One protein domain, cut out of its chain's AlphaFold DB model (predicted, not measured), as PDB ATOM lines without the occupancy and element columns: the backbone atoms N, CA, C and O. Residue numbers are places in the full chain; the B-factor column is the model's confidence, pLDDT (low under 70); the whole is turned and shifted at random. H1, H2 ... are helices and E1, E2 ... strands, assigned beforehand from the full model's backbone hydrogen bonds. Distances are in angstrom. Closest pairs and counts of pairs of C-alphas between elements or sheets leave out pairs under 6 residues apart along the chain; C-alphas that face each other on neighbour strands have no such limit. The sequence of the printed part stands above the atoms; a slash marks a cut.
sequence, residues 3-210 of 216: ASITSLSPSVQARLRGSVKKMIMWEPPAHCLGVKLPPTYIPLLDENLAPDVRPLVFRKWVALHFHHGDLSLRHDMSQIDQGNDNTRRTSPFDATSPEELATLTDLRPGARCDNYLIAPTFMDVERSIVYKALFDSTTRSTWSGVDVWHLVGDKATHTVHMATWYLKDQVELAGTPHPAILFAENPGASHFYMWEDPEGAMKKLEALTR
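This is residues 3 to 210 of the 216 residues of the protein "Esterase lipase thioesterase" of Lentinula edodes (UniProt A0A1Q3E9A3). A small parallel sheet of three strands, in the order E1 E2 E3, is sandwiched between H10 on one face and H12 on the other; H3 packs on H10, and H8 packs on H3. H1, H2 and H9 cluster at one end of the longest axis, while H4, H5 and H6 lie toward the other with long unnamed stretches. The printed part has 208 residues, with twelve named helices and three named strands in the order H1 H2 E1 H3 H4 H5 H6 H7 H8 H9 E2 H10 E3 H11 H12. It is mostly helix and compact, with a radius of gyration of the C-alphas of 18.3 A and spans of 51 by 36 by 34 A.

E2, residues 147 to 153, is the inner strand, parallel to E1, residues 22 to 26, at 24 degrees and to E3, residues 182 to 186, at 26 degrees. N 25 and O 149, 2.8 A, and N 184 and O 150, 2.9 A, are within hydrogen-bond range. H10, residues 158 to 174, is over E2 and E3 at a height over the sheet of 10.0 A, and E2, H10, E3 form a strand-helix-strand unit, two parallel strands joined through a helix, with a right-handed crossover. H12, residues 198 to 209, is on the opposite face at 8.9 A, which gives three layers, helices on both faces of a sheet. H3, residues 30 to 33, touches residues 159 to 164 of H10, closest C-alphas Ala 30 and Ala 163, 4.2 A. H8, residues 120 to 134, touches H3, closest C-alphas Leu 33 and Arg 127, 5.6 A. H9, residues 137 to 143, touches H1, residues 3 to 7, at Thr 139 and Thr 6, closest C-alphas 6.1 A, and H2, residues 10 to 19, at Trp 143 and Arg 17, 5.7 A. Every O i to N i+4 pair is within hydrogen-bond range in H2, H9, H10 and H12, among others; H8 has 9 of 11, and H1 has 0 of 1, with 1 of 2 O i to N i+3 pairs.

H10 is 24.5 A long from first to last C-alpha, H8 21.3 A, E2 19.4 A and H12 16.5 A. H4 is residues 54 to 62, H5 92 to 95, H6 98 to 104, H7 108 to 117 and H11 193 to 196. C-alpha 3 is at (172.856, 158.526, 230.024), and C-alpha 209, the last of H12, at (167.002, 168.669, 212.261).

The two C-alphas farthest apart are those of Ser 11 and Thr 87, 55.2 A. The printed part has no cut. The links H3 to H4, 20 residues, and H4 to H5, 29 residues, are long. Residues 86 to 88 are under 70 in pLDDT; the mean of the printed part is 91.4.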
ATOM      1  N   ALA A   3     171.889 159.150 229.117       95.19
ATOM      2  CA  ALA A   3     172.856 158.526 230.024       95.19
ATOM      3  C   ALA A   3     172.636 157.017 230.249       95.19
ATOM      4  O   ALA A   3     173.492 156.337 230.811       95.19
ATOM      5  N   SER A   4     171.469 156.494 229.868       96.25
ATOM      6  CA  SER A   4     171.050 155.123 230.165       96.25
ATOM      7  C   SER A   4     171.207 154.183 228.974       96.25
ATOM      8  O   SER A   4     170.964 152.995 229.134       96.25
ATOM      9  N   ILE A   5     171.599 154.657 227.782       96.44
ATOM     10  CA  ILE A   5     171.689 153.781 226.598       96.44
ATOM     11  C   ILE A   5     172.609 152.576 226.845       96.44
ATOM     12  O   ILE A   5     172.301 151.466 226.421       96.44
ATOM     13  N   THR A   6     173.682 152.777 227.612       96.88
ATOM     14  CA  THR A   6     174.680 151.754 227.946       96.88
ATOM     15  C   THR A   6     174.150 150.663 228.877       96.88
ATOM     16  O   THR A   6     174.739 149.589 228.933       96.88
ATOM     17  N   SER A   7     173.029 150.891 229.572       97.06
ATOM     18  CA  SER A   7     172.373 149.877 230.412       97.06
ATOM     19  C   SER A   7     171.258 149.115 229.691       97.06
ATOM     20  O   SER A   7     170.635 148.241 230.289       97.06
ATOM     21  N   LEU A   8     170.950 149.458 228.436       97.12
ATOM     22  CA  LEU A   8     169.919 148.780 227.647       97.12
ATOM     23  C   LEU A   8     170.497 147.554 226.934       97.12
ATOM     24  O   LEU A   8     171.697 147.484 226.677       97.12
ATOM     25  N   SER A   9     169.641 146.599 226.563       97.94
ATOM     26  CA  SER A   9     170.076 145.436 225.786       97.94
ATOM     27  C   SER A   9     170.595 145.844 224.395       97.94
ATOM     28  O   SER A   9     170.131 146.844 223.833       97.94
ATOM     29  N   PRO A  10     171.498 145.058 223.777       97.38
ATOM     30  CA  PRO A  10     172.073 145.397 222.472       97.38
ATOM     31  C   PRO A  10     171.034 145.646 221.370       97.38
ATOM     32  O   PRO A  10     171.207 146.543 220.544       97.38
ATOM     33  N   SER A  11     169.921 144.900 221.373       98.12
ATOM     34  CA  SER A  11     168.839 145.076 220.397       98.12
ATOM     35  C   SER A  11     168.128 146.425 220.546       98.12
ATOM     36  O   SER A  11     167.818 147.076 219.547       98.12
ATOM     37  N   VAL A  12     167.922 146.895 221.780       97.38
ATOM     38  CA  VAL A  12     167.333 148.214 222.051       97.38
ATOM     39  C   VAL A  12     168.317 149.327 221.692       97.38
ATOM     40  O   VAL A  12     167.913 150.296 221.050       97.38
ATOM     41  N   GLN A  13     169.603 149.172 222.026       96.88
ATOM     42  CA  GLN A  13     170.646 150.130 221.639       96.88
ATOM     43  C   GLN A  13     170.728 150.294 220.115       96.88
ATOM     44  O   GLN A  13     170.775 151.416 219.610       96.88
ATOM     45  N   ALA A  14     170.711 149.187 219.364       96.06
ATOM     46  CA  ALA A  14     170.731 149.210 217.903       96.06
ATOM     47  C   ALA A  14     169.518 149.953 217.323       96.06
ATOM     48  O   ALA A  14     169.686 150.815 216.461       96.06
ATOM     49  N   ARG A  15     168.312 149.685 217.844       96.31
ATOM     50  CA  ARG A  15     167.091 150.380 217.413       96.31
ATOM     51  C   ARG A  15     167.155 151.881 217.703       96.31
ATOM     52  O   ARG A  15     166.865 152.677 216.818       96.31
ATOM     53  N   LEU A  16     167.580 152.271 218.907       95.62
ATOM     54  CA  LEU A  16     167.688 153.683 219.283       95.62
ATOM     55  C   LEU A  16     168.710 154.434 218.423       95.62
ATOM     56  O   LEU A  16     168.374 155.494 217.912       95.62
ATOM     57  N   ARG A  17     169.900 153.870 218.175       94.00
ATOM     58  CA  ARG A  17     170.881 154.449 217.232       94.00
ATOM     59  C   ARG A  17     170.335 154.579 215.804       94.00
ATOM     60  O   ARG A  17     170.639 155.527 215.076       94.00
ATOM     61  N   GLY A  18     169.536 153.601 215.383       93.31
ATOM     62  CA  GLY A  18     168.885 153.603 214.076       93.31
ATOM     63  C   GLY A  18     167.885 154.748 213.917       93.31
ATOM     64  O   GLY A  18     167.829 155.347 212.845       93.31
ATOM     65  N   SER A  19     167.154 155.086 214.981       94.44
ATOM     66  CA  SER A  19     166.024 156.025 214.937       94.44
ATOM     67  C   SER A  19     166.339 157.433 215.443       94.44
ATOM     68  O   SER A  19     165.814 158.403 214.906       94.44
ATOM     69  N   VAL A  20     167.185 157.573 216.463       94.06
ATOM     70  CA  VAL A  20     167.544 158.870 217.049       94.06
ATOM     71  C   VAL A  20     168.751 159.414 216.305       94.06
ATOM     72  O   VAL A  20     169.818 158.810 216.326       94.06
ATOM     73  N   LYS A  21     168.579 160.550 215.628       91.31
ATOM     74  CA  LYS A  21     169.660 161.217 214.880       91.31
ATOM     75  C   LYS A  21     170.171 162.463 215.571       91.31
ATOM     76  O   LYS A  21     171.346 162.789 215.462       91.31
ATOM     77  N   LYS A  22     169.277 163.148 216.272       94.38
ATOM     78  CA  LYS A  22     169.543 164.425 216.909       94.38
ATOM     79  C   LYS A  22     168.810 164.475 218.235       94.38
ATOM     80  O   LYS A  22     167.722 163.914 218.373       94.38
ATOM     81  N   MET A  23     169.411 165.162 219.188       95.19
ATOM     82  CA  MET A  23     168.770 165.558 220.425       95.19
ATOM     83  C   MET A  23     168.851 167.066 220.559       95.19
ATOM     84  O   MET A  23     169.885 167.648 220.258       95.19
ATOM     85  N   ILE A  24     167.772 167.686 221.021       96.62
ATOM     86  CA  ILE A  24     167.715 169.123 221.254       96.62
ATOM     87  C   ILE A  24     167.370 169.317 222.726       96.62
ATOM     88  O   ILE A  24     166.294 168.928 223.175       96.62
ATOM     89  N   MET A  25     168.312 169.871 223.476       96.81
ATOM     90  CA  MET A  25     168.080 170.417 224.803       96.81
ATOM     91  C   MET A  25     167.520 171.822 224.603       96.81
ATOM     92  O   MET A  25     168.255 172.748 224.255       96.81
ATOM     93  N   TRP A  26     166.204 171.946 224.737       95.94
ATOM     94  CA  TRP A  26     165.510 173.223 224.647       95.94
ATOM     95  C   TRP A  26     165.599 173.929 225.996       95.94
ATOM     96  O   TRP A  26     164.976 173.488 226.957       95.94
ATOM     97  N   GLU A  27     166.382 175.003 226.052       95.31
ATOM     98  CA  GLU A  27     166.492 175.923 227.191       95.31
ATOM     99  C   GLU A  27     166.571 175.262 228.574       95.31
ATOM    100  O   GLU A  27     165.840 175.667 229.482       95.31
ATOM    101  N   PRO A  28     167.441 174.254 228.791       95.31
ATOM    102  CA  PRO A  28     167.592 173.696 230.123       95.31
ATOM    103  C   PRO A  28     168.160 174.779 231.060       95.31
ATOM    104  O   PRO A  28     169.231 175.329 230.781       95.31
ATOM    105  N   PRO A  29     167.491 175.100 232.178       94.56
ATOM    106  CA  PRO A  29     168.043 176.011 233.172       94.56
ATOM    107  C   PRO A  29     169.200 175.338 233.927       94.56
ATOM    108  O   PRO A  29     169.265 174.112 234.029       94.56
ATOM    109  N   ALA A  30     170.121 176.128 234.492       94.62
ATOM    110  CA  ALA A  30     171.371 175.586 235.042       94.62
ATOM    111  C   ALA A  30     171.156 174.579 236.184       94.62
ATOM    112  O   ALA A  30     171.929 173.630 236.318       94.62
ATOM    113  N   HIS A  31     170.093 174.749 236.976       90.81
ATOM    114  CA  HIS A  31     169.768 173.806 238.043       90.81
ATOM    115  C   HIS A  31     169.466 172.412 237.485       90.81
ATOM    116  O   HIS A  31     170.039 171.467 237.990       90.81
ATOM    117  N   CYS A  32     168.738 172.276 236.367       92.25
ATOM    118  CA  CYS A  32     168.495 170.976 235.722       92.25
ATOM    119  C   CYS A  32     169.775 170.300 235.206       92.25
ATOM    120  O   CYS A  32     169.752 169.127 234.829       92.25
ATOM    121  N   LEU A  33     170.885 171.041 235.141       95.06
ATOM    122  CA  LEU A  33     172.196 170.528 234.765       95.06
ATOM    123  C   LEU A  33     173.096 170.232 235.979       95.06
ATOM    124  O   LEU A  33     174.275 169.911 235.812       95.06
ATOM    125  N   GLY A  34     172.576 170.375 237.201       94.06
ATOM    126  CA  GLY A  34     173.350 170.271 238.433       94.06
ATOM    127  C   GLY A  34     174.379 171.394 238.603       94.06
ATOM    128  O   GLY A  34     175.395 171.213 239.281       94.06
ATOM    129  N   VAL A  35     174.180 172.552 237.967       93.12
ATOM    130  CA  VAL A  35     175.110 173.689 238.034       93.12
ATOM    131  C   VAL A  35     174.762 174.576 239.218       93.12
ATOM    132  O   VAL A  35     173.631 175.040 239.354       93.12
ATOM    133  N   LYS A  36     175.754 174.844 240.074       90.06
ATOM    134  CA  LYS A  36     175.592 175.764 241.202       90.06
ATOM    135  C   LYS A  36     175.468 177.192 240.685       90.06
ATOM    136  O   LYS A  36     176.416 177.735 240.129       90.06
ATOM    137  N   LEU A  37     174.302 177.786 240.902       85.38
ATOM    138  CA  LEU A  37     174.046 179.178 240.568       85.38
ATOM    139  C   LEU A  37     174.717 180.107 241.597       85.38
ATOM    140  O   LEU A  37     174.727 179.786 242.793       85.38
ATOM    141  N   PRO A  38     175.262 181.262 241.175       87.44
ATOM    142  CA  PRO A  38     175.559 182.341 242.107       87.44
ATOM    143  C   PRO A  38     174.255 182.852 242.755       87.44
ATOM    144  O   PRO A  38     173.165 182.581 242.235       87.44
ATOM    145  N   PRO A  39     174.336 183.602 243.872       86.50
ATOM    146  CA  PRO A  39     173.165 184.243 244.466       86.50
ATOM    147  C   PRO A  39     172.456 185.117 243.425       86.50
ATOM    148  O   PRO A  39     172.988 186.136 242.988       86.50
ATOM    149  N   THR A  40     171.279 184.677 242.989       88.50
ATOM    150  CA  THR A  40     170.455 185.348 241.980       88.50
ATOM    151  C   THR A  40     168.993 185.239 242.365       88.50
ATOM    152  O   THR A  40     168.604 184.344 243.119       88.50
ATOM    153  N   TYR A  41     168.181 186.165 241.868       89.94
ATOM    154  CA  TYR A  41     166.759 186.173 242.170       89.94
ATOM    155  C   TYR A  41     166.029 185.030 241.453       89.94
ATOM    156  O   TYR A  41     166.064 184.924 240.230       89.94
ATOM    157  N   ILE A  42     165.356 184.173 242.223       90.50
ATOM    158  CA  ILE A  42     164.418 183.157 241.732       90.50
ATOM    159  C   ILE A  42     163.185 183.233 242.640       90.50
ATOM    160  O   ILE A  42     163.312 182.911 243.824       90.50
ATOM    161  N   PRO A  43     161.990 183.595 242.136       91.69
ATOM    162  CA  PRO A  43     160.814 183.790 242.989       91.69
ATOM    163  C   PRO A  43     160.419 182.581 243.851       91.69
ATOM    164  O   PRO A  43     159.860 182.751 244.930       91.69
ATOM    165  N   LEU A  44     160.736 181.353 243.418       89.12
ATOM    166  CA  LEU A  44     160.500 180.135 244.210       89.12
ATOM    167  C   LEU A  44     161.273 180.110 245.536       89.12
ATOM    168  O   LEU A  44     160.854 179.429 246.472       89.12
ATOM    169  N   LEU A  45     162.384 180.841 245.611       87.62
ATOM    170  CA  LEU A  45     163.289 180.890 246.756       87.62
ATOM    171  C   LEU A  45     163.190 182.216 247.530       87.62
ATOM    172  O   LEU A  45     163.932 182.407 248.487       87.62
ATOM    173  N   ASP A  46     162.293 183.128 247.137       90.56
ATOM    174  CA  ASP A  46     162.130 184.416 247.815       90.56
ATOM    175  C   ASP A  46     161.363 184.247 249.133       90.56
ATOM    176  O   ASP A  46     160.146 184.038 249.161       90.56
ATOM    177  N   GLU A  47     162.089 184.344 250.244       92.19
ATOM    178  CA  GLU A  47     161.534 184.209 251.589       92.19
ATOM    179  C   GLU A  47     160.598 185.359 251.985       92.19
ATOM    180  O   GLU A  47     159.781 185.177 252.888       92.19
ATOM    181  N   ASN A  48     160.636 186.496 251.278       95.31
ATOM    182  CA  ASN A  48     159.715 187.615 251.504       95.31
ATOM    183  C   ASN A  48     158.323 187.365 250.905       95.31
ATOM    184  O   ASN A  48     157.365 188.054 251.259       95.31
ATOM    185  N   LEU A  49     158.192 186.386 250.005       93.81
ATOM    186  CA  LEU A  49     156.909 185.948 249.468       93.81
ATOM    187  C   LEU A  49     156.332 184.817 250.323       93.81
ATOM    188  O   LEU A  49     157.038 183.875 250.708       93.81
ATOM    189  N   ALA A  50     155.017 184.868 250.551       94.94
ATOM    190  CA  ALA A  50     154.290 183.762 251.161       94.94
ATOM    191  C   ALA A  50     154.478 182.474 250.323       94.94
ATOM    192  O   ALA A  50     154.469 182.554 249.088       94.94
ATOM    193  N   PRO A  51     154.675 181.292 250.943       90.44
ATOM    194  CA  PRO A  51     155.017 180.065 250.216       90.44
ATOM    195  C   PRO A  51     154.054 179.684 249.080       90.44
ATOM    196  O   PRO A  51     154.492 179.168 248.056       90.44
ATOM    197  N   ASP A  52     152.762 179.956 249.241       90.38
ATOM    198  CA  ASP A  52     151.695 179.714 248.266       90.38
ATOM    199  C   ASP A  52     151.667 180.738 247.116       90.38
ATOM    200  O   ASP A  52     151.188 180.436 246.023       90.38
ATOM    201  N   VAL A  53     152.239 181.924 247.328       92.81
ATOM    202  CA  VAL A  53     152.349 182.991 246.322       92.81
ATOM    203  C   VAL A  53     153.561 182.789 245.407       92.81
ATOM    204  O   VAL A  53     153.510 183.136 244.224       92.81
ATOM    205  N   ARG A  54     154.646 182.185 245.910       92.12
ATOM    206  CA  ARG A  54     155.903 181.993 245.158       92.12
ATOM    207  C   ARG A  54     155.724 181.324 243.790       92.12
ATOM    208  O   ARG A  54     156.270 181.856 242.825       92.12
ATOM    209  N   PRO A  55     154.960 180.221 243.635       91.06
ATOM    210  CA  PRO A  55     154.798 179.578 242.331       91.06
ATOM    211  C   PRO A  55     154.047 180.458 241.322       91.06
ATOM    212  O   PRO A  55     154.326 180.400 240.127       91.06
ATOM    213  N   LEU A  56     153.130 181.312 241.792       89.62
ATOM    214  CA  LEU A  56     152.389 182.248 240.942       89.62
ATOM    215  C   LEU A  56     153.296 183.367 240.422       89.62
ATOM    216  O   LEU A  56     153.258 183.692 239.232       89.62
ATOM    217  N   VAL A  57     154.144 183.921 241.295       91.38
ATOM    218  CA  VAL A  57     155.148 184.925 240.910       91.38
ATOM    219  C   VAL A  57     156.197 184.302 239.994       91.38
ATOM    220  O   VAL A  57     156.526 184.891 238.965       91.38
ATOM    221  N   PHE A  58     156.668 183.093 240.316       91.81
ATOM    222  CA  PHE A  58     157.608 182.347 239.484       91.81
ATOM    223  C   PHE A  58     157.064 182.125 238.082       91.81
ATOM    224  O   PHE A  58     157.764 182.443 237.129       91.81
ATOM    225  N   ARG A  59     155.814 181.659 237.953       90.75
ATOM    226  CA  ARG A  59     155.158 181.461 236.655       90.75
ATOM    227  C   ARG A  59     155.237 182.726 235.802       90.75
ATOM    228  O   ARG A  59     155.715 182.664 234.678       90.75
ATOM    229  N   LYS A  60     154.827 183.883 236.331       89.56
ATOM    230  CA  LYS A  60     154.913 185.141 235.572       89.56
ATOM    231  C   LYS A  60     156.359 185.494 235.224       89.56
ATOM    232  O   LYS A  60     156.628 185.863 234.091       89.56
ATOM    233  N   TRP A  61     157.267 185.365 236.189       92.69
ATOM    234  CA  TRP A  61     158.680 185.703 236.036       92.69
ATOM    235  C   TRP A  61     159.401 184.856 234.979       92.69
ATOM    236  O   TRP A  61     160.158 185.394 234.176       92.69
ATOM    237  N   VAL A  62     159.153 183.545 234.934       93.06
ATOM    238  CA  VAL A  62     159.842 182.636 234.004       93.06
ATOM    239  C   VAL A  62     159.437 182.888 232.546       93.06
ATOM    240  O   VAL A  62     160.204 182.597 231.635       93.06
ATOM    241  N   ALA A  63     158.260 183.475 232.323       91.62
ATOM    242  CA  ALA A  63     157.728 183.793 231.001       91.62
ATOM    243  C   ALA A  63     157.996 185.236 230.555       91.62
ATOM    244  O   ALA A  63     157.358 185.727 229.629       91.62
ATOM    245  N   LEU A  64     158.889 185.952 231.232       92.25
ATOM    246  CA  LEU A  64     159.270 187.295 230.819       92.25
ATOM    247  C   LEU A  64     160.268 187.254 229.665       92.25
ATOM    248  O   LEU A  64     161.055 186.320 229.531       92.25
ATOM    249  N   HIS A  65     160.299 188.344 228.905       93.19
ATOM    250  CA  HIS A  65     161.416 188.658 228.026       93.19
ATOM    251  C   HIS A  65     162.498 189.401 228.817       93.19
ATOM    252  O   HIS A  65     162.317 190.562 229.195       93.19
ATOM    253  N   PHE A  66     163.617 188.738 229.088       93.38
ATOM    254  CA  PHE A  66     164.734 189.326 229.825       93.38
ATOM    255  C   PHE A  66     165.597 190.191 228.899       93.38
ATOM    256  O   PHE A  66     165.852 189.843 227.748       93.38
ATOM    257  N   HIS A  67     166.062 191.338 229.389       92.75
ATOM    258  CA  HIS A  67     166.858 192.292 228.614       92.75
ATOM    259  C   HIS A  67     168.330 192.220 229.019       92.75
ATOM    260  O   HIS A  67     168.852 193.119 229.677       92.75
ATOM    261  N   HIS A  68     168.998 191.133 228.638       94.12
ATOM    262  CA  HIS A  68     170.435 190.991 228.858       94.12
ATOM    263  C   HIS A  68     171.248 191.997 228.023       94.12
ATOM    264  O   HIS A  68     170.795 192.469 226.977       94.12
ATOM    265  N   GLY A  69     172.445 192.319 228.512       94.75
ATOM    266  CA  GLY A  69     173.488 193.039 227.793       94.75
ATOM    267  C   GLY A  69     174.247 192.113 226.840       94.75
ATOM    268  O   GLY A  69     173.647 191.322 226.110       94.75
ATOM    269  N   ASP A  70     175.574 192.198 226.836       94.88
ATOM    270  CA  ASP A  70     176.410 191.376 225.960       94.88
ATOM    271  C   ASP A  70     176.608 189.954 226.520       94.88
ATOM    272  O   ASP A  70     177.474 189.700 227.357       94.88
ATOM    273  N   LEU A  71     175.818 189.001 226.016       93.25
ATOM    274  CA  LEU A  71     175.883 187.583 226.396       93.25
ATOM    275  C   LEU A  71     177.159 186.859 225.926       93.25
ATOM    276  O   LEU A  71     177.406 185.717 226.342       93.25
ATOM    277  N   SER A  72     177.971 187.485 225.064       92.31
ATOM    278  CA  SER A  72     179.269 186.938 224.656       92.31
ATOM    279  C   SER A  72     180.327 187.071 225.757       92.31
ATOM    280  O   SER A  72     181.243 186.243 225.825       92.31
ATOM    281  N   LEU A  73     180.152 188.032 226.671       91.50
ATOM    282  CA  LEU A  73     180.962 188.210 227.876       91.50
ATOM    283  C   LEU A  73     180.565 187.166 228.930       91.50
ATOM    284  O   LEU A  73     179.863 187.452 229.901       91.50
ATOM    285  N   ARG A  74     180.989 185.914 228.715       89.56
ATOM    286  CA  ARG A  74     180.668 184.795 229.617       89.56
ATOM    287  C   ARG A  74     181.060 185.122 231.054       89.56
ATOM    288  O   ARG A  74     182.135 185.666 231.300       89.56
ATOM    289  N   HIS A  75     180.214 184.706 231.991       89.00
ATOM    290  CA  HIS A  75     180.406 184.871 233.436       89.00
ATOM    291  C   HIS A  75     180.351 186.323 233.941       89.00
ATOM    292  O   HIS A  75     180.448 186.534 235.151       89.00
ATOM    293  N   ASP A  76     180.126 187.317 233.071       91.94
ATOM    294  CA  ASP A  76     179.863 188.690 233.499       91.94
ATOM    295  C   ASP A  76     178.396 188.854 233.916       91.94
ATOM    296  O   ASP A  76     177.487 189.099 233.120       91.94
ATOM    297  N   MET A  77     178.170 188.742 235.222       90.56
ATOM    298  CA  MET A  77     176.852 188.884 235.832       90.56
ATOM    299  C   MET A  77     176.235 190.276 235.677       90.56
ATOM    300  O   MET A  77     175.019 190.400 235.823       90.56
ATOM    301  N   SER A  78     177.025 191.309 235.366       91.81
ATOM    302  CA  SER A  78     176.495 192.653 235.110       91.81
ATOM    303  C   SER A  78     175.719 192.741 233.793       91.81
ATOM    304  O   SER A  78     174.856 193.605 233.651       91.81
ATOM    305  N   GLN A  79     175.963 191.810 232.862       93.44
ATOM    306  CA  GLN A  79     175.240 191.710 231.593       93.44
ATOM    307  C   GLN A  79     173.915 190.951 231.730       93.44
ATOM    308  O   GLN A  79     173.124 190.899 230.792       93.44
ATOM    309  N   ILE A  80     173.646 190.334 232.879       92.19
ATOM    310  CA  ILE A  80     172.532 189.410 233.041       92.19
ATOM    311  C   ILE A  80     171.387 190.074 233.802       92.19
ATOM    312  O   ILE A  80     171.412 190.214 235.023       92.19
ATOM    313  N   ASP A  81     170.335 190.430 233.066       92.44
ATOM    314  CA  ASP A  81     169.032 190.744 233.647       92.44
ATOM    315  C   ASP A  81     168.469 189.546 234.435       92.44
ATOM    316  O   ASP A  81     168.324 188.451 233.897       92.44
ATOM    317  N   GLN A  82     168.149 189.764 235.712       89.31
ATOM    318  CA  GLN A  82     167.574 188.754 236.615       89.31
ATOM    319  C   GLN A  82     166.048 188.873 236.751       89.31
ATOM    320  O   GLN A  82     165.418 188.115 237.487       89.31
ATOM    321  N   GLY A  83     165.422 189.823 236.051       83.06
ATOM    322  CA  GLY A  83     163.974 190.003 236.103       83.06
ATOM    323  C   GLY A  83     163.487 190.688 237.382       83.06
ATOM    324  O   GLY A  83     162.362 190.452 237.812       83.06
ATOM    325  N   ASN A  84     164.328 191.514 238.015       75.62
ATOM    326  CA  ASN A  84     163.986 192.187 239.276       75.62
ATOM    327  C   ASN A  84     162.935 193.302 239.089       75.62
ATOM    328  O   ASN A  84     162.170 193.583 240.004       75.62
ATOM    329  N   ASP A  85     162.882 193.930 237.907       72.00
ATOM    330  CA  ASP A  85     161.937 195.014 237.592       72.00
ATOM    331  C   ASP A  85     160.959 194.617 236.481       72.00
ATOM    332  O   ASP A  85     161.220 194.833 235.299       72.00
ATOM    333  N   ASN A  86     159.827 194.017 236.841       66.06
ATOM    334  CA  ASN A  86     158.840 193.520 235.873       66.06
ATOM    335  C   ASN A  86     157.948 194.604 235.260       66.06
ATOM    336  O   ASN A  86     157.092 194.281 234.439       66.06
ATOM    337  N   THR A  87     158.125 195.876 235.626       59.88
ATOM    338  CA  THR A  87     157.187 196.950 235.255       59.88
ATOM    339  C   THR A  87     157.155 197.266 233.758       59.88
ATOM    340  O   THR A  87     156.238 197.941 233.298       59.88
ATOM    341  N   ARG A  88     158.126 196.765 232.985       60.47
ATOM    342  CA  ARG A  88     158.264 197.018 231.539       60.47
ATOM    343  C   ARG A  88     158.236 195.762 230.671       60.47
ATOM    344  O   ARG A  88     158.526 195.855 229.482       60.47
ATOM    345  N   ARG A  89     157.933 194.595 231.244       70.56
ATOM    346  CA  ARG A  89     158.014 193.313 230.534       70.56
ATOM    347  C   ARG A  89     156.627 192.754 230.253       70.56
ATOM    348  O   ARG A  89     155.764 192.771 231.125       70.56
ATOM    349  N   THR A  90     156.448 192.237 229.045       71.19
ATOM    350  CA  THR A  90     155.257 191.491 228.639       71.19
ATOM    351  C   THR A  90     155.502 190.002 228.842       71.19
ATOM    352  O   THR A  90     156.532 189.475 228.409       71.19
ATOM    353  N   SER A  91     154.558 189.336 229.503       80.88
ATOM    354  CA  SER A  91     154.481 187.879 229.569       80.88
ATOM    355  C   SER A  91     153.346 187.388 228.663       80.88
ATOM    356  O   SER A  91     152.288 188.024 228.646       80.88
ATOM    357  N   PRO A  92     153.476 186.234 227.984       78.06
ATOM    358  CA  PRO A  92     152.346 185.609 227.292       78.06
ATOM    359  C   PRO A  92     151.178 185.324 228.246       78.06
ATOM    360  O   PRO A  92     150.011 185.338 227.850       78.06
ATOM    361  N   PHE A  93     151.467 185.159 229.541       84.56
ATOM    362  CA  PHE A  93     150.444 185.003 230.567       84.56
ATOM    363  C   PHE A  93     149.628 186.272 230.821       84.56
ATOM    364  O   PHE A  93     148.510 186.155 231.308       84.56
ATOM    365  N   ASP A  94     150.127 187.465 230.479       83.69
ATOM    366  CA  ASP A  94     149.365 188.711 230.646       83.69
ATOM    367  C   ASP A  94     148.178 188.793 229.668       83.69
ATOM    368  O   ASP A  94     147.185 189.456 229.960       83.69
ATOM    369  N   ALA A  95     148.259 188.097 228.526       84.06
ATOM    370  CA  ALA A  95     147.184 188.001 227.535       84.06
ATOM    371  C   ALA A  95     146.264 186.782 227.746       84.06
ATOM    372  O   ALA A  95     145.274 186.634 227.031       84.06
ATOM    373  N   THR A  96     146.580 185.909 228.709       85.94
ATOM    374  CA  THR A  96     145.840 184.666 228.966       85.94
ATOM    375  C   THR A  96     144.857 184.869 230.121       85.94
ATOM    376  O   THR A  96     145.221 185.413 231.164       85.94
ATOM    377  N   SER A  97     143.605 184.425 229.966       89.25
ATOM    378  CA  SER A  97     142.605 184.552 231.041       89.25
ATOM    379  C   SER A  97     142.999 183.744 232.292       89.25
ATOM    380  O   SER A  97     143.646 182.700 232.166       89.25
ATOM    381  N   PRO A  98     142.616 184.166 233.513       87.94
ATOM    382  CA  PRO A  98     142.870 183.386 234.726       87.94
ATOM    383  C   PRO A  98     142.315 181.956 234.662       87.94
ATOM    384  O   PRO A  98     142.965 181.027 235.144       87.94
ATOM    385  N   GLU A  99     141.141 181.774 234.055       92.25
ATOM    386  CA  GLU A  99     140.487 180.477 233.883       92.25
ATOM    387  C   GLU A  99     141.305 179.562 232.971       92.25
ATOM    388  O   GLU A  99     141.535 178.400 233.301       92.25
ATOM    389  N   GLU A 100     141.796 180.088 231.851       91.25
ATOM    390  CA  GLU A 100     142.667 179.354 230.936       91.25
ATOM    391  C   GLU A 100     144.030 179.053 231.573       91.25
ATOM    392  O   GLU A 100     144.495 177.917 231.538       91.25
ATOM    393  N   LEU A 101     144.641 180.012 232.276       88.69
ATOM    394  CA  LEU A 101     145.880 179.764 233.020       88.69
ATOM    395  C   LEU A 101     145.727 178.642 234.056       88.69
ATOM    396  O   LEU A 101     146.687 177.906 234.304       88.69
ATOM    397  N   ALA A 102     144.547 178.510 234.666       88.94
ATOM    398  CA  ALA A 102     144.250 177.447 235.620       88.94
ATOM    399  C   ALA A 102     144.107 176.064 234.960       88.94
ATOM    400  O   ALA A 102     144.366 175.063 235.626       88.94
ATOM    401  N   THR A 103     143.742 175.978 233.674       92.25
ATOM    402  CA  THR A 103     143.735 174.696 232.939       92.25
ATOM    403  C   THR A 103     145.121 174.311 232.423       92.25
ATOM    404  O   THR A 103     145.405 173.124 232.261       92.25
ATOM    405  N   LEU A 104     145.997 175.298 232.215       88.81
ATOM    406  CA  LEU A 104     147.350 175.113 231.682       88.81
ATOM    407  C   LEU A 104     148.416 174.889 232.766       88.81
ATOM    408  O   LEU A 104     149.515 174.432 232.458       88.81
ATOM    409  N   THR A 105     148.113 175.194 234.032       89.25
ATOM    410  CA  THR A 105     149.079 175.118 235.139       89.25
ATOM    411  C   THR A 105     148.626 174.139 236.223       89.25
ATOM    412  O   THR A 105     147.563 174.317 236.812       89.25
ATOM    413  N   ASP A 106     149.480 173.180 236.592       90.69
ATOM    414  CA  ASP A 106     149.339 172.407 237.833       90.69
ATOM    415  C   ASP A 106     150.503 172.711 238.779       90.69
ATOM    416  O   ASP A 106     151.648 172.361 238.511       90.69
ATOM    417  N   LEU A 107     150.210 173.364 239.905       89.75
ATOM    418  CA  LEU A 107     151.217 173.751 240.899       89.75
ATOM    419  C   LEU A 107     151.446 172.679 241.976       89.75
ATOM    420  O   LEU A 107     152.387 172.779 242.764       89.75
ATOM    421  N   ARG A 108     150.596 171.645 242.037       90.25
ATOM    422  CA  ARG A 108     150.657 170.602 243.076       90.25
ATOM    423  C   ARG A 108     151.945 169.764 243.027       90.25
ATOM    424  O   ARG A 108     152.413 169.390 244.105       90.25
ATOM    425  N   PRO A 109     152.531 169.449 241.851       90.69
ATOM    426  CA  PRO A 109     153.797 168.721 241.775       90.69
ATOM    427  C   PRO A 109     154.977 169.462 242.413       90.69
ATOM    428  O   PRO A 109     155.834 168.811 243.007       90.69
ATOM    429  N   GLY A 110     154.978 170.802 242.394       87.44
ATOM    430  CA  GLY A 110     156.065 171.634 242.924       87.44
ATOM    431  C   GLY A 110     156.507 171.220 244.327       87.44
ATOM    432  O   GLY A 110     157.631 170.764 244.529       87.44
ATOM    433  N   ALA A 111     155.593 171.280 245.297       83.56
ATOM    434  CA  ALA A 111     155.883 170.929 246.690       83.56
ATOM    435  C   ALA A 111     156.079 169.418 246.938       83.56
ATOM    436  O   ALA A 111     156.555 169.029 248.005       83.56
ATOM    437  N   ARG A 112     155.688 168.555 245.988       88.44
ATOM    438  CA  ARG A 112     155.729 167.090 246.138       88.44
ATOM    439  C   ARG A 112     156.982 166.459 245.543       88.44
ATOM    440  O   ARG A 112     157.468 165.485 246.110       88.44
ATOM    441  N   CYS A 113     157.467 166.966 244.413       86.25
ATOM    442  CA  CYS A 113     158.591 166.381 243.685       86.25
ATOM    443  C   CYS A 113     159.469 167.411 242.964       86.25
ATOM    444  O   CYS A 113     160.688 167.322 243.092       86.25
ATOM    445  N   ASP A 114     158.901 168.396 242.264       87.19
ATOM    446  CA  ASP A 114     159.693 169.191 241.309       87.19
ATOM    447  C   ASP A 114     160.663 170.151 242.006       87.19
ATOM    448  O   ASP A 114     161.825 170.252 241.614       87.19
ATOM    449  N   ASN A 115     160.245 170.786 243.109       83.94
ATOM    450  CA  ASN A 115     161.107 171.707 243.858       83.94
ATOM    451  C   ASN A 115     162.313 171.000 244.502       83.94
ATOM    452  O   ASN A 115     163.291 171.653 244.853       83.94
ATOM    453  N   TYR A 116     162.263 169.677 244.678       83.44
ATOM    454  CA  TYR A 116     163.399 168.929 245.219       83.44
ATOM    455  C   TYR A 116     164.483 168.688 244.173       83.44
ATOM    456  O   TYR A 116     165.642 168.545 244.552       83.44
ATOM    457  N   LEU A 117     164.144 168.697 242.879       81.88
ATOM    458  CA  LEU A 117     165.139 168.571 241.809       81.88
ATOM    459  C   LEU A 117     166.113 169.754 241.828       81.88
ATOM    460  O   LEU A 117     167.306 169.575 241.640       81.88
ATOM    461  N   ILE A 118     165.631 170.945 242.194       80.06
ATOM    462  CA  ILE A 118     166.468 172.147 242.312       80.06
ATOM    463  C   ILE A 118     167.181 172.276 243.668       80.06
ATOM    464  O   ILE A 118     167.890 173.256 243.904       80.06
ATOM    465  N   ALA A 119     166.987 171.322 244.585       83.31
ATOM    466  CA  ALA A 119     167.613 171.361 245.899       83.31
ATOM    467  C   ALA A 119     169.106 170.995 245.807       83.31
ATOM    468  O   ALA A 119     169.469 170.081 245.060       83.31
ATOM    469  N   PRO A 120     169.981 171.599 246.639       85.00
ATOM    470  CA  PRO A 120     171.417 171.310 246.631       85.00
ATOM    471  C   PRO A 120     171.773 169.819 246.710       85.00
ATOM    472  O   PRO A 120     172.764 169.389 246.127       85.00
ATOM    473  N   THR A 121     170.951 169.020 247.394       86.25
ATOM    474  CA  THR A 121     171.154 167.575 247.565       86.25
ATOM    475  C   THR A 121     171.030 166.768 246.272       86.25
ATOM    476  O   THR A 121     171.604 165.685 246.193       86.25
ATOM    477  N   PHE A 122     170.291 167.255 245.269       89.44
ATOM    478  CA  PHE A 122     170.103 166.556 243.991       89.44
ATOM    479  C   PHE A 122     171.082 167.003 242.903       89.44
ATOM    480  O   PHE A 122     171.332 166.248 241.962       89.44
ATOM    481  N   MET A 123     171.716 168.164 243.067       90.81
ATOM    482  CA  MET A 123     172.565 168.766 242.037       90.81
ATOM    483  C   MET A 123     173.727 167.870 241.598       90.81
ATOM    484  O   MET A 123     174.048 167.807 240.414       90.81
ATOM    485  N   ASP A 124     174.370 167.152 242.523       91.81
ATOM    486  CA  ASP A 124     175.484 166.264 242.168       91.81
ATOM    487  C   ASP A 124     175.012 165.029 241.383       91.81
ATOM    488  O   ASP A 124     175.724 164.537 240.500       91.81
ATOM    489  N   VAL A 125     173.788 164.558 241.650       93.31
ATOM    490  CA  VAL A 125     173.153 163.476 240.887       93.31
ATOM    491  C   VAL A 125     172.835 163.958 239.474       93.31
ATOM    492  O   VAL A 125     173.204 163.291 238.507       93.31
ATOM    493  N   GLU A 126     172.219 165.133 239.337       93.62
ATOM    494  CA  GLU A 126     171.917 165.742 238.037       93.62
ATOM    495  C   GLU A 126     173.190 165.975 237.223       93.62
ATOM    496  O   GLU A 126     173.276 165.524 236.079       93.62
ATOM    497  N   ARG A 127     174.226 166.561 237.837       94.50
ATOM    498  CA  ARG A 127     175.523 166.788 237.185       94.50
ATOM    499  C   ARG A 127     176.146 165.481 236.705       94.50
ATOM    500  O   ARG A 127     176.648 165.415 235.585       94.50
ATOM    501  N   SER A 128     176.079 164.424 237.516       94.94
ATOM    502  CA  SER A 128     176.591 163.100 237.141       94.94
ATOM    503  C   SER A 128     175.827 162.505 235.954       94.94
ATOM    504  O   SER A 128     176.433 161.930 235.047       94.94
ATOM    505  N   ILE A 129     174.501 162.666 235.919       95.31
ATOM    506  CA  ILE A 129     173.658 162.211 234.806       95.31
ATOM    507  C   ILE A 129     173.968 163.002 233.532       95.31
ATOM    508  O   ILE A 129     174.099 162.398 232.467       95.31
ATOM    509  N   VAL A 130     174.112 164.324 233.629       95.19
ATOM    510  CA  VAL A 130     174.444 165.214 232.504       95.19
ATOM    511  C   VAL A 130     175.821 164.877 231.951       95.19
ATOM    512  O   VAL A 130     175.958 164.671 230.747       95.19
ATOM    513  N   TYR A 131     176.820 164.720 232.823       95.44
ATOM    514  CA  TYR A 131     178.159 164.314 232.415       95.44
ATOM    515  C   TYR A 131     178.135 162.971 231.683       95.44
ATOM    516  O   TYR A 131     178.644 162.852 230.567       95.44
ATOM    517  N   LYS A 132     177.452 161.973 232.256       96.00
ATOM    518  CA  LYS A 132     177.291 160.664 231.619       96.00
ATOM    519  C   LYS A 132     176.555 160.755 230.279       96.00
ATOM    520  O   LYS A 132     176.905 160.057 229.339       96.00
ATOM    521  N   ALA A 133     175.531 161.595 230.166       95.00
ATOM    522  CA  ALA A 133     174.771 161.759 228.931       95.00
ATOM    523  C   ALA A 133     175.581 162.434 227.811       95.00
ATOM    524  O   ALA A 133     175.441 162.057 226.644       95.00
ATOM    525  N   LEU A 134     176.372 163.452 228.156       94.19
ATOM    526  CA  LEU A 134     176.911 164.413 227.192       94.19
ATOM    527  C   LEU A 134     178.418 164.285 226.957       94.19
ATOM    528  O   LEU A 134     178.869 164.608 225.863       94.19
ATOM    529  N   PHE A 135     179.182 163.782 227.927       93.75
ATOM    530  CA  PHE A 135     180.648 163.819 227.885       93.75
ATOM    531  C   PHE A 135     181.319 162.455 228.120       93.75
ATOM    532  O   PHE A 135     182.449 162.260 227.680       93.75
ATOM    533  N   ASP A 136     180.640 161.478 228.733       94.06
ATOM    534  CA  ASP A 136     181.182 160.119 228.899       94.06
ATOM    535  C   ASP A 136     181.406 159.412 227.551       94.06
ATOM    536  O   ASP A 136     180.475 159.190 226.769       94.06
ATOM    537  N   SER A 137     182.645 158.992 227.292       92.50
ATOM    538  CA  SER A 137     183.062 158.417 226.008       92.50
ATOM    539  C   SER A 137     182.316 157.125 225.655       92.50
ATOM    540  O   SER A 137     181.972 156.904 224.489       92.50
ATOM    541  N   THR A 138     181.998 156.291 226.651       94.88
ATOM    542  CA  THR A 138     181.247 155.041 226.450       94.88
ATOM    543  C   THR A 138     179.821 155.342 226.000       94.88
ATOM    544  O   THR A 138     179.326 154.781 225.020       94.88
ATOM    545  N   THR A 139     179.155 156.279 226.668       95.44
ATOM    546  CA  THR A 139     177.802 156.704 226.309       95.44
ATOM    547  C   THR A 139     177.778 157.374 224.935       95.44
ATOM    548  O   THR A 139     176.935 157.029 224.103       95.44
ATOM    549  N   ARG A 140     178.734 158.264 224.646       92.75
ATOM    550  CA  ARG A 140     178.831 158.967 223.353       92.75
ATOM    551  C   ARG A 140     179.082 158.021 222.182       92.75
ATOM    552  O   ARG A 140     178.386 158.111 221.169       92.75
ATOM    553  N   SER A 141     180.012 157.080 222.329       92.62
ATOM    554  CA  SER A 141     180.265 156.049 221.313       92.62
ATOM    555  C   SER A 141     179.053 155.132 221.111       92.62
ATOM    556  O   SER A 141     178.721 154.790 219.975       92.62
ATOM    557  N   THR A 142     178.315 154.818 222.182       95.12
ATOM    558  CA  THR A 142     177.094 154.001 222.101       95.12
ATOM    559  C   THR A 142     175.961 154.704 221.355       95.12
ATOM    560  O   THR A 142     175.173 154.032 220.699       95.12
ATOM    561  N   TRP A 143     175.876 156.036 221.379       93.94
ATOM    562  CA  TRP A 143     174.913 156.774 220.550       93.94
ATOM    563  C   TRP A 143     175.318 156.869 219.071       93.94
ATOM    564  O   TRP A 143     174.471 157.184 218.244       93.94
ATOM    565  N   SER A 144     176.558 156.525 218.704       86.44
ATOM    566  CA  SER A 144     177.036 156.498 217.311       86.44
ATOM    567  C   SER A 144     176.937 157.849 216.581       86.44
ATOM    568  O   SER A 144     176.505 157.903 215.430       86.44
ATOM    569  N   GLY A 145     177.351 158.939 217.234       81.38
ATOM    570  CA  GLY A 145     177.460 160.248 216.576       81.38
ATOM    571  C   GLY A 145     176.151 161.032 216.471       81.38
ATOM    572  O   GLY A 145     176.010 161.850 215.574       81.38
ATOM    573  N   VAL A 146     175.192 160.798 217.375       91.56
ATOM    574  CA  VAL A 146     174.019 161.677 217.527       91.56
ATOM    575  C   VAL A 146     174.468 163.107 217.831       91.56
ATOM    576  O   VAL A 146     175.175 163.343 218.823       91.56
ATOM    577  N   ASP A 147     173.996 164.055 217.021       93.19
ATOM    578  CA  ASP A 147     174.164 165.478 217.310       93.19
ATOM    579  C   ASP A 147     173.361 165.821 218.563       93.19
ATOM    580  O   ASP A 147     172.166 165.516 218.653       93.19
ATOM    581  N   VAL A 148     173.989 166.504 219.513       95.19
ATOM    582  CA  VAL A 148     173.274 167.110 220.636       95.19
ATOM    583  C   VAL A 148     173.317 168.611 220.454       95.19
ATOM    584  O   VAL A 148     174.391 169.187 220.345       95.19
ATOM    585  N   TRP A 149     172.150 169.230 220.426       97.38
ATOM    586  CA  TRP A 149     171.976 170.666 220.336       97.38
ATOM    587  C   TRP A 149     171.554 171.229 221.683       97.38
ATOM    588  O   TRP A 149     170.709 170.649 222.359       97.38
ATOM    589  N   HIS A 150     172.101 172.381 222.036       97.50
ATOM    590  CA  HIS A 150     171.595 173.268 223.072       97.50
ATOM    591  C   HIS A 150     170.975 174.480 222.378       97.50
ATOM    592  O   HIS A 150     171.688 175.271 221.754       97.50
ATOM    593  N   LEU A 151     169.646 174.571 222.422       97.81
ATOM    594  CA  LEU A 151     168.875 175.660 221.826       97.81
ATOM    595  C   LEU A 151     168.471 176.639 222.929       97.81
ATOM    596  O   LEU A 151     167.861 176.221 223.912       97.81
ATOM    597  N   VAL A 152     168.796 177.917 222.753       97.50
ATOM    598  CA  VAL A 152     168.504 178.980 223.723       97.50
ATOM    599  C   VAL A 152     167.898 180.215 223.065       97.50
ATOM    600  O   VAL A 152     168.307 180.577 221.964       97.50
ATOM    601  N   GLY A 153     166.927 180.863 223.707       97.00
ATOM    602  CA  GLY A 153     166.483 182.208 223.353       97.00
ATOM    603  C   GLY A 153     167.340 183.290 224.014       97.00
ATOM    604  O   GLY A 153     167.712 183.176 225.182       97.00
ATOM    605  N   ASP A 154     167.651 184.375 223.304       95.75
ATOM    606  CA  ASP A 154     168.440 185.486 223.870       95.75
ATOM    607  C   ASP A 154     167.655 186.330 224.899       95.75
ATOM    608  O   ASP A 154     168.248 187.180 225.560       95.75
ATOM    609  N   LYS A 155     166.341 186.106 225.052       95.38
ATOM    610  CA  LYS A 155     165.477 186.708 226.088       95.38
ATOM    611  C   LYS A 155     165.029 185.703 227.151       95.38
ATOM    612  O   LYS A 155     164.142 186.025 227.941       95.38
ATOM    613  N   ALA A 156     165.601 184.497 227.166       95.69
ATOM    614  CA  ALA A 156     165.332 183.470 228.171       95.69
ATOM    615  C   ALA A 156     165.760 183.903 229.580       95.69
ATOM    616  O   ALA A 156     166.475 184.882 229.750       95.69
ATOM    617  N   THR A 157     165.374 183.147 230.613       95.31
ATOM    618  CA  THR A 157     165.815 183.462 231.982       95.31
ATOM    619  C   THR A 157     167.339 183.421 232.114       95.31
ATOM    620  O   THR A 157     168.023 182.629 231.453       95.31
ATOM    621  N   HIS A 158     167.884 184.189 233.062       94.31
ATOM    622  CA  HIS A 158     169.323 184.186 233.348       94.31
ATOM    623  C   HIS A 158     169.890 182.792 233.631       94.31
ATOM    624  O   HIS A 158     171.035 182.497 233.285       94.31
ATOM    625  N   THR A 159     169.086 181.914 234.234       95.12
ATOM    626  CA  THR A 159     169.510 180.547 234.559       95.12
ATOM    627  C   THR A 159     169.789 179.700 233.315       95.12
ATOM    628  O   THR A 159     170.629 178.804 233.375       95.12
ATOM    629  N   VAL A 160     169.151 179.988 232.176       96.94
ATOM    630  CA  VAL A 160     169.403 179.294 230.901       96.94
ATOM    631  C   VAL A 160     170.710 179.782 230.266       96.94
ATOM    632  O   VAL A 160     171.488 178.987 229.731       96.94
ATOM    633  N   HIS A 161     171.026 181.072 230.382       96.56
ATOM    634  CA  HIS A 161     172.304 181.612 229.896       96.56
ATOM    635  C   HIS A 161     173.492 181.093 230.702       96.56
ATOM    636  O   HIS A 161     174.498 180.687 230.126       96.56
ATOM    637  N   MET A 162     173.341 180.961 232.020       95.69
ATOM    638  CA  MET A 162     174.349 180.307 232.863       95.69
ATOM    639  C   MET A 162     174.560 178.837 232.497       95.69
ATOM    640  O   MET A 162     175.700 178.377 232.446       95.69
ATOM    641  N   ALA A 163     173.481 178.104 232.203       96.56
ATOM    642  CA  ALA A 163     173.571 176.740 231.686       96.56
ATOM    643  C   ALA A 163     174.353 176.697 230.368       96.56
ATOM    644  O   ALA A 163     175.228 175.853 230.180       96.56
ATOM    645  N   THR A 164     174.074 177.651 229.477       97.12
ATOM    646  CA  THR A 164     174.750 177.791 228.185       97.12
ATOM    647  C   THR A 164     176.247 178.024 228.365       97.12
ATOM    648  O   THR A 164     177.046 177.341 227.727       97.12
ATOM    649  N   TRP A 165     176.642 178.952 229.240       96.56
ATOM    650  CA  TRP A 165     178.050 179.218 229.538       96.56
ATOM    651  C   TRP A 165     178.740 177.989 230.128       96.56
ATOM    652  O   TRP A 165     179.770 177.573 229.606       96.56
ATOM    653  N   TYR A 166     178.121 177.343 231.121       95.88
ATOM    654  CA  TYR A 166     178.641 176.106 231.702       95.88
ATOM    655  C   TYR A 166     178.877 175.025 230.640       95.88
ATOM    656  O   TYR A 166     179.958 174.443 230.584       95.88
ATOM    657  N   LEU A 167     177.896 174.767 229.769       96.44
ATOM    658  CA  LEU A 167     178.024 173.746 228.728       96.44
ATOM    659  C   LEU A 167     179.100 174.094 227.696       96.44
ATOM    660  O   LEU A 167     179.810 173.189 227.259       96.44
ATOM    661  N   LYS A 168     179.245 175.370 227.313       96.19
ATOM    662  CA  LYS A 168     180.326 175.806 226.413       96.19
ATOM    663  C   LYS A 168     181.694 175.540 227.039       96.19
ATOM    664  O   LYS A 168     182.545 174.948 226.379       96.19
ATOM    665  N   ASP A 169     181.861 175.866 228.318       95.75
ATOM    666  CA  ASP A 169     183.104 175.598 229.044       95.75
ATOM    667  C   ASP A 169     183.376 174.085 229.140       95.75
ATOM    668  O   ASP A 169     184.505 173.645 228.941       95.75
ATOM    669  N   GLN A 170     182.352 173.253 229.376       95.56
ATOM    670  CA  GLN A 170     182.519 171.792 229.377       95.56
ATOM    671  C   GLN A 170     182.908 171.236 227.995       95.56
ATOM    672  O   GLN A 170     183.728 170.322 227.918       95.56
ATOM    673  N   VAL A 171     182.349 171.771 226.903       95.50
ATOM    674  CA  VAL A 171     182.729 171.381 225.532       95.50
ATOM    675  C   VAL A 171     184.183 171.753 225.242       95.50
ATOM    676  O   VAL A 171     184.915 170.935 224.686       95.50
ATOM    677  N   GLU A 172     184.611 172.948 225.647       94.62
ATOM    678  CA  GLU A 172     185.999 173.404 225.507       94.62
ATOM    679  C   GLU A 172     186.962 172.528 226.319       94.62
ATOM    680  O   GLU A 172     187.971 172.067 225.786       94.62
ATOM    681  N   LEU A 173     186.615 172.214 227.572       94.00
ATOM    682  CA  LEU A 173     187.401 171.332 228.442       94.00
ATOM    683  C   LEU A 173     187.498 169.896 227.912       94.00
ATOM    684  O   LEU A 173     188.530 169.250 228.090       94.00
ATOM    685  N   ALA A 174     186.443 169.383 227.275       90.75
ATOM    686  CA  ALA A 174     186.446 168.038 226.703       90.75
ATOM    687  C   ALA A 174     187.420 167.904 225.519       90.75
ATOM    688  O   ALA A 174     187.903 166.801 225.258       90.75
ATOM    689  N   GLY A 175     187.706 169.002 224.804       87.00
ATOM    690  CA  GLY A 175     188.732 169.052 223.758       87.00
ATOM    691  C   GLY A 175     188.530 168.047 222.618       87.00
ATOM    692  O   GLY A 175     189.502 167.581 222.023       87.00
ATOM    693  N   THR A 176     187.287 167.648 222.334       82.81
ATOM    694  CA  THR A 176     186.993 166.614 221.336       82.81
ATOM    695  C   THR A 176     187.055 167.173 219.906       82.81
ATOM    696  O   THR A 176     186.621 168.302 219.683       82.81
ATOM    697  N   PRO A 177     187.514 166.396 218.897       76.81
ATOM    698  CA  PRO A 177     187.601 166.868 217.505       76.81
ATOM    699  C   PRO A 177     186.260 167.311 216.907       76.81
ATOM    700  O   PRO A 177     186.207 168.205 216.071       76.81
ATOM    701  N   HIS A 178     185.173 166.681 217.355       78.25
ATOM    702  CA  HIS A 178     183.808 167.117 217.086       78.25
ATOM    703  C   HIS A 178     183.192 167.592 218.397       78.25
ATOM    704  O   HIS A 178     183.324 166.877 219.398       78.25
ATOM    705  N   PRO A 179     182.527 168.757 218.428       80.44
ATOM    706  CA  PRO A 179     181.968 169.281 219.661       80.44
ATOM    707  C   PRO A 179     180.923 168.311 220.215       80.44
ATOM    708  O   PRO A 179     180.044 167.837 219.493       80.44
ATOM    709  N   ALA A 180     181.012 168.015 221.513       85.31
ATOM    710  CA  ALA A 180     180.045 167.147 222.184       85.31
ATOM    711  C   ALA A 180     178.616 167.724 222.139       85.31
ATOM    712  O   ALA A 180     177.642 166.968 222.174       85.31
ATOM    713  N   ILE A 181     178.510 169.056 222.050       95.69
ATOM    714  CA  ILE A 181     177.264 169.819 222.003       95.69
ATOM    715  C   ILE A 181     177.408 170.942 220.969       95.69
ATOM    716  O   ILE A 181     178.394 171.677 220.966       95.69
ATOM    717  N   LEU A 182     176.404 171.084 220.111       95.94
ATOM    718  CA  LEU A 182     176.224 172.185 219.173       95.94
ATOM    719  C   LEU A 182     175.317 173.240 219.809       95.94
ATOM    720  O   LEU A 182     174.364 172.902 220.505       95.94
ATOM    721  N   PHE A 183     175.579 174.518 219.560       96.69
ATOM    722  CA  PHE A 183     174.816 175.612 220.159       96.69
ATOM    723  C   PHE A 183     174.024 176.351 219.089       96.69
ATOM    724  O   PHE A 183     174.556 176.676 218.027       96.69
ATOM    725  N   ALA A 184     172.759 176.628 219.380       97.00
ATOM    726  CA  ALA A 184     171.905 177.447 218.538       97.00
ATOM    727  C   ALA A 184     171.186 178.486 219.390       97.00
ATOM    728  O   ALA A 184     170.651 178.168 220.448       97.00
ATOM    729  N   GLU A 185     171.132 179.713 218.888       96.06
ATOM    730  CA  GLU A 185     170.371 180.790 219.507       96.06
ATOM    731  C   GLU A 185     169.118 181.104 218.688       96.06
ATOM    732  O   GLU A 185     169.114 180.966 217.456       96.06
ATOM    733  N   ASN A 186     168.052 181.509 219.366       95.81
ATOM    734  CA  ASN A 186     166.836 182.020 218.767       95.81
ATOM    735  C   ASN A 186     166.621 183.489 219.175       95.81
ATOM    736  O   ASN A 186     166.169 183.749 220.291       95.81
ATOM    737  N   PRO A 187     166.981 184.453 218.310       94.62
ATOM    738  CA  PRO A 187     166.882 185.869 218.643       94.62
ATOM    739  C   PRO A 187     165.440 186.312 218.919       94.62
ATOM    740  O   PRO A 187     164.519 185.952 218.191       94.62
ATOM    741  N   GLY A 188     165.261 187.130 219.950       93.19
ATOM    742  CA  GLY A 188     163.983 187.613 220.464       93.19
ATOM    743  C   GLY A 188     163.226 186.624 221.355       93.19
ATOM    744  O   GLY A 188     162.251 187.031 221.977       93.19
ATOM    745  N   ALA A 189     163.644 185.359 221.437       95.00
ATOM    746  CA  ALA A 189     162.861 184.312 222.088       95.00
ATOM    747  C   ALA A 189     162.994 184.331 223.619       95.00
ATOM    748  O   ALA A 189     164.105 184.346 224.158       95.00
ATOM    749  N   SER A 190     161.849 184.289 224.309       94.50
ATOM    750  CA  SER A 190     161.747 184.011 225.746       94.50
ATOM    751  C   SER A 190     161.810 182.501 226.032       94.50
ATOM    752  O   SER A 190     161.826 181.685 225.109       94.50
ATOM    753  N   HIS A 191     161.742 182.121 227.315       95.25
ATOM    754  CA  HIS A 191     161.640 180.711 227.718       95.25
ATOM    755  C   HIS A 191     160.357 180.012 227.219       95.25
ATOM    756  O   HIS A 191     160.284 178.785 227.161       95.25
ATOM    757  N   PHE A 192     159.324 180.790 226.875       93.06
ATOM    758  CA  PHE A 192     158.020 180.304 226.411       93.06
ATOM    759  C   PHE A 192     157.781 180.596 224.927       93.06
ATOM    760  O   PHE A 192     156.640 180.640 224.474       93.06
ATOM    761  N   TYR A 193     158.845 180.737 224.136       93.00
ATOM    762  CA  TYR A 193     158.738 181.059 222.712       93.00
ATOM    763  C   TYR A 193     157.833 180.106 221.912       93.00
ATOM    764  O   TYR A 193     157.156 180.534 220.984       93.00
ATOM    765  N   MET A 194     157.758 178.824 222.290       94.12
ATOM    766  CA  MET A 194     156.854 177.858 221.650       94.12
ATOM    767  C   MET A 194     155.364 178.169 221.850       94.12
ATOM    768  O   MET A 194     154.538 177.672 221.092       94.12
ATOM    769  N   TRP A 195     155.022 178.940 222.880       90.75
ATOM    770  CA  TRP A 195     153.671 179.447 223.103       90.75
ATOM    771  C   TRP A 195     153.437 180.708 222.268       90.75
ATOM    772  O   TRP A 195     152.386 180.859 221.654       90.75
ATOM    773  N   GLU A 196     154.418 181.607 222.240       90.12
ATOM    774  CA  GLU A 196     154.300 182.941 221.639       90.12
ATOM    775  C   GLU A 196     154.325 182.923 220.106       90.12
ATOM    776  O   GLU A 196     153.561 183.642 219.467       90.12
ATOM    777  N   ASP A 197     155.191 182.094 219.526       93.44
ATOM    778  CA  ASP A 197     155.365 181.915 218.082       93.44
ATOM    779  C   ASP A 197     155.610 180.421 217.783       93.44
ATOM    780  O   ASP A 197     156.747 179.990 217.539       93.44
ATOM    781  N   PRO A 198     154.552 179.588 217.843       95.06
ATOM    782  CA  PRO A 198     154.671 178.148 217.643       95.06
ATOM    783  C   PRO A 198     155.206 177.801 216.247       95.06
ATOM    784  O   PRO A 198     156.012 176.877 216.104       95.06
ATOM    785  N   GLU A 199     154.828 178.539 215.201       97.06
ATOM    786  CA  GLU A 199     155.348 178.318 213.851       97.06
ATOM    787  C   GLU A 199     156.847 178.614 213.758       97.06
ATOM    788  O   GLU A 199     157.589 177.846 213.135       97.06
ATOM    789  N   GLY A 200     157.312 179.712 214.354       96.00
ATOM    790  CA  GLY A 200     158.731 180.047 214.414       96.00
ATOM    791  C   GLY A 200     159.533 179.038 215.238       96.00
ATOM    792  O   GLY A 200     160.593 178.584 214.791       96.00
ATOM    793  N   ALA A 201     158.984 178.576 216.364       95.94
ATOM    794  CA  ALA A 201     159.531 177.485 217.170       95.94
ATOM    795  C   ALA A 201     159.722 176.211 216.340       95.94
ATOM    796  O   ALA A 201     160.822 175.647 216.296       95.94
ATOM    797  N   MET A 202     158.687 175.793 215.610       96.69
ATOM    798  CA  MET A 202     158.750 174.606 214.756       96.69
ATOM    799  C   MET A 202     159.739 174.770 213.599       96.69
ATOM    800  O   MET A 202     160.508 173.845 213.329       96.69
ATOM    801  N   LYS A 203     159.800 175.945 212.961       96.50
ATOM    802  CA  LYS A 203     160.804 176.239 211.920       96.50
ATOM    803  C   LYS A 203     162.227 176.158 212.465       96.50
ATOM    804  O   LYS A 203     163.108 175.621 211.789       96.50
ATOM    805  N   LYS A 204     162.467 176.663 213.681       96.06
ATOM    806  CA  LYS A 204     163.781 176.578 214.328       96.06
ATOM    807  C   LYS A 204     164.160 175.123 214.594       96.06
ATOM    808  O   LYS A 204     165.265 174.723 214.234       96.06
ATOM    809  N   LEU A 205     163.245 174.325 215.149       95.25
ATOM    810  CA  LEU A 205     163.458 172.888 215.349       95.25
ATOM    811  C   LEU A 205     163.761 172.173 214.033       95.25
ATOM    812  O   LEU A 205     164.755 171.453 213.940       95.25
ATOM    813  N   GLU A 206     162.953 172.410 212.999       95.31
ATOM    814  CA  GLU A 206     163.148 171.810 211.681       95.31
ATOM    815  C   GLU A 206     164.541 172.146 211.128       95.31
ATOM    816  O   GLU A 206     165.262 171.249 210.686       95.31
ATOM    817  N   ALA A 207     164.970 173.408 211.226       94.81
ATOM    818  CA  ALA A 207     166.289 173.839 210.773       94.81
ATOM    819  C   ALA A 207     167.431 173.080 211.471       94.81
ATOM    820  O   ALA A 207     168.370 172.655 210.799       94.81
ATOM    821  N   LEU A 208     167.330 172.843 212.786       93.94
ATOM    822  CA  LEU A 208     168.318 172.054 213.536       93.94
ATOM    823  C   LEU A 208     168.295 170.568 213.160       93.94
ATOM    824  O   LEU A 208     169.315 169.879 213.274       93.94
ATOM    825  N   THR A 209     167.147 170.067 212.689       90.81
ATOM    826  CA  THR A 209     167.002 168.669 212.261       90.81
ATOM    827  C   THR A 209     167.558 168.370 210.875       90.81
ATOM    828  O   THR A 209     167.777 167.200 210.548       90.81
ATOM    829  N   ARG A 210     167.850 169.395 210.069       90.50
ATOM    830  CA  ARG A 210     168.469 169.199 208.755       90.50
ATOM    831  C   ARG A 210     169.883 168.616 208.913       90.50
ATOM    832  O   ARG A 210     170.557 168.885 209.917       90.50
TER     833      ARG A 210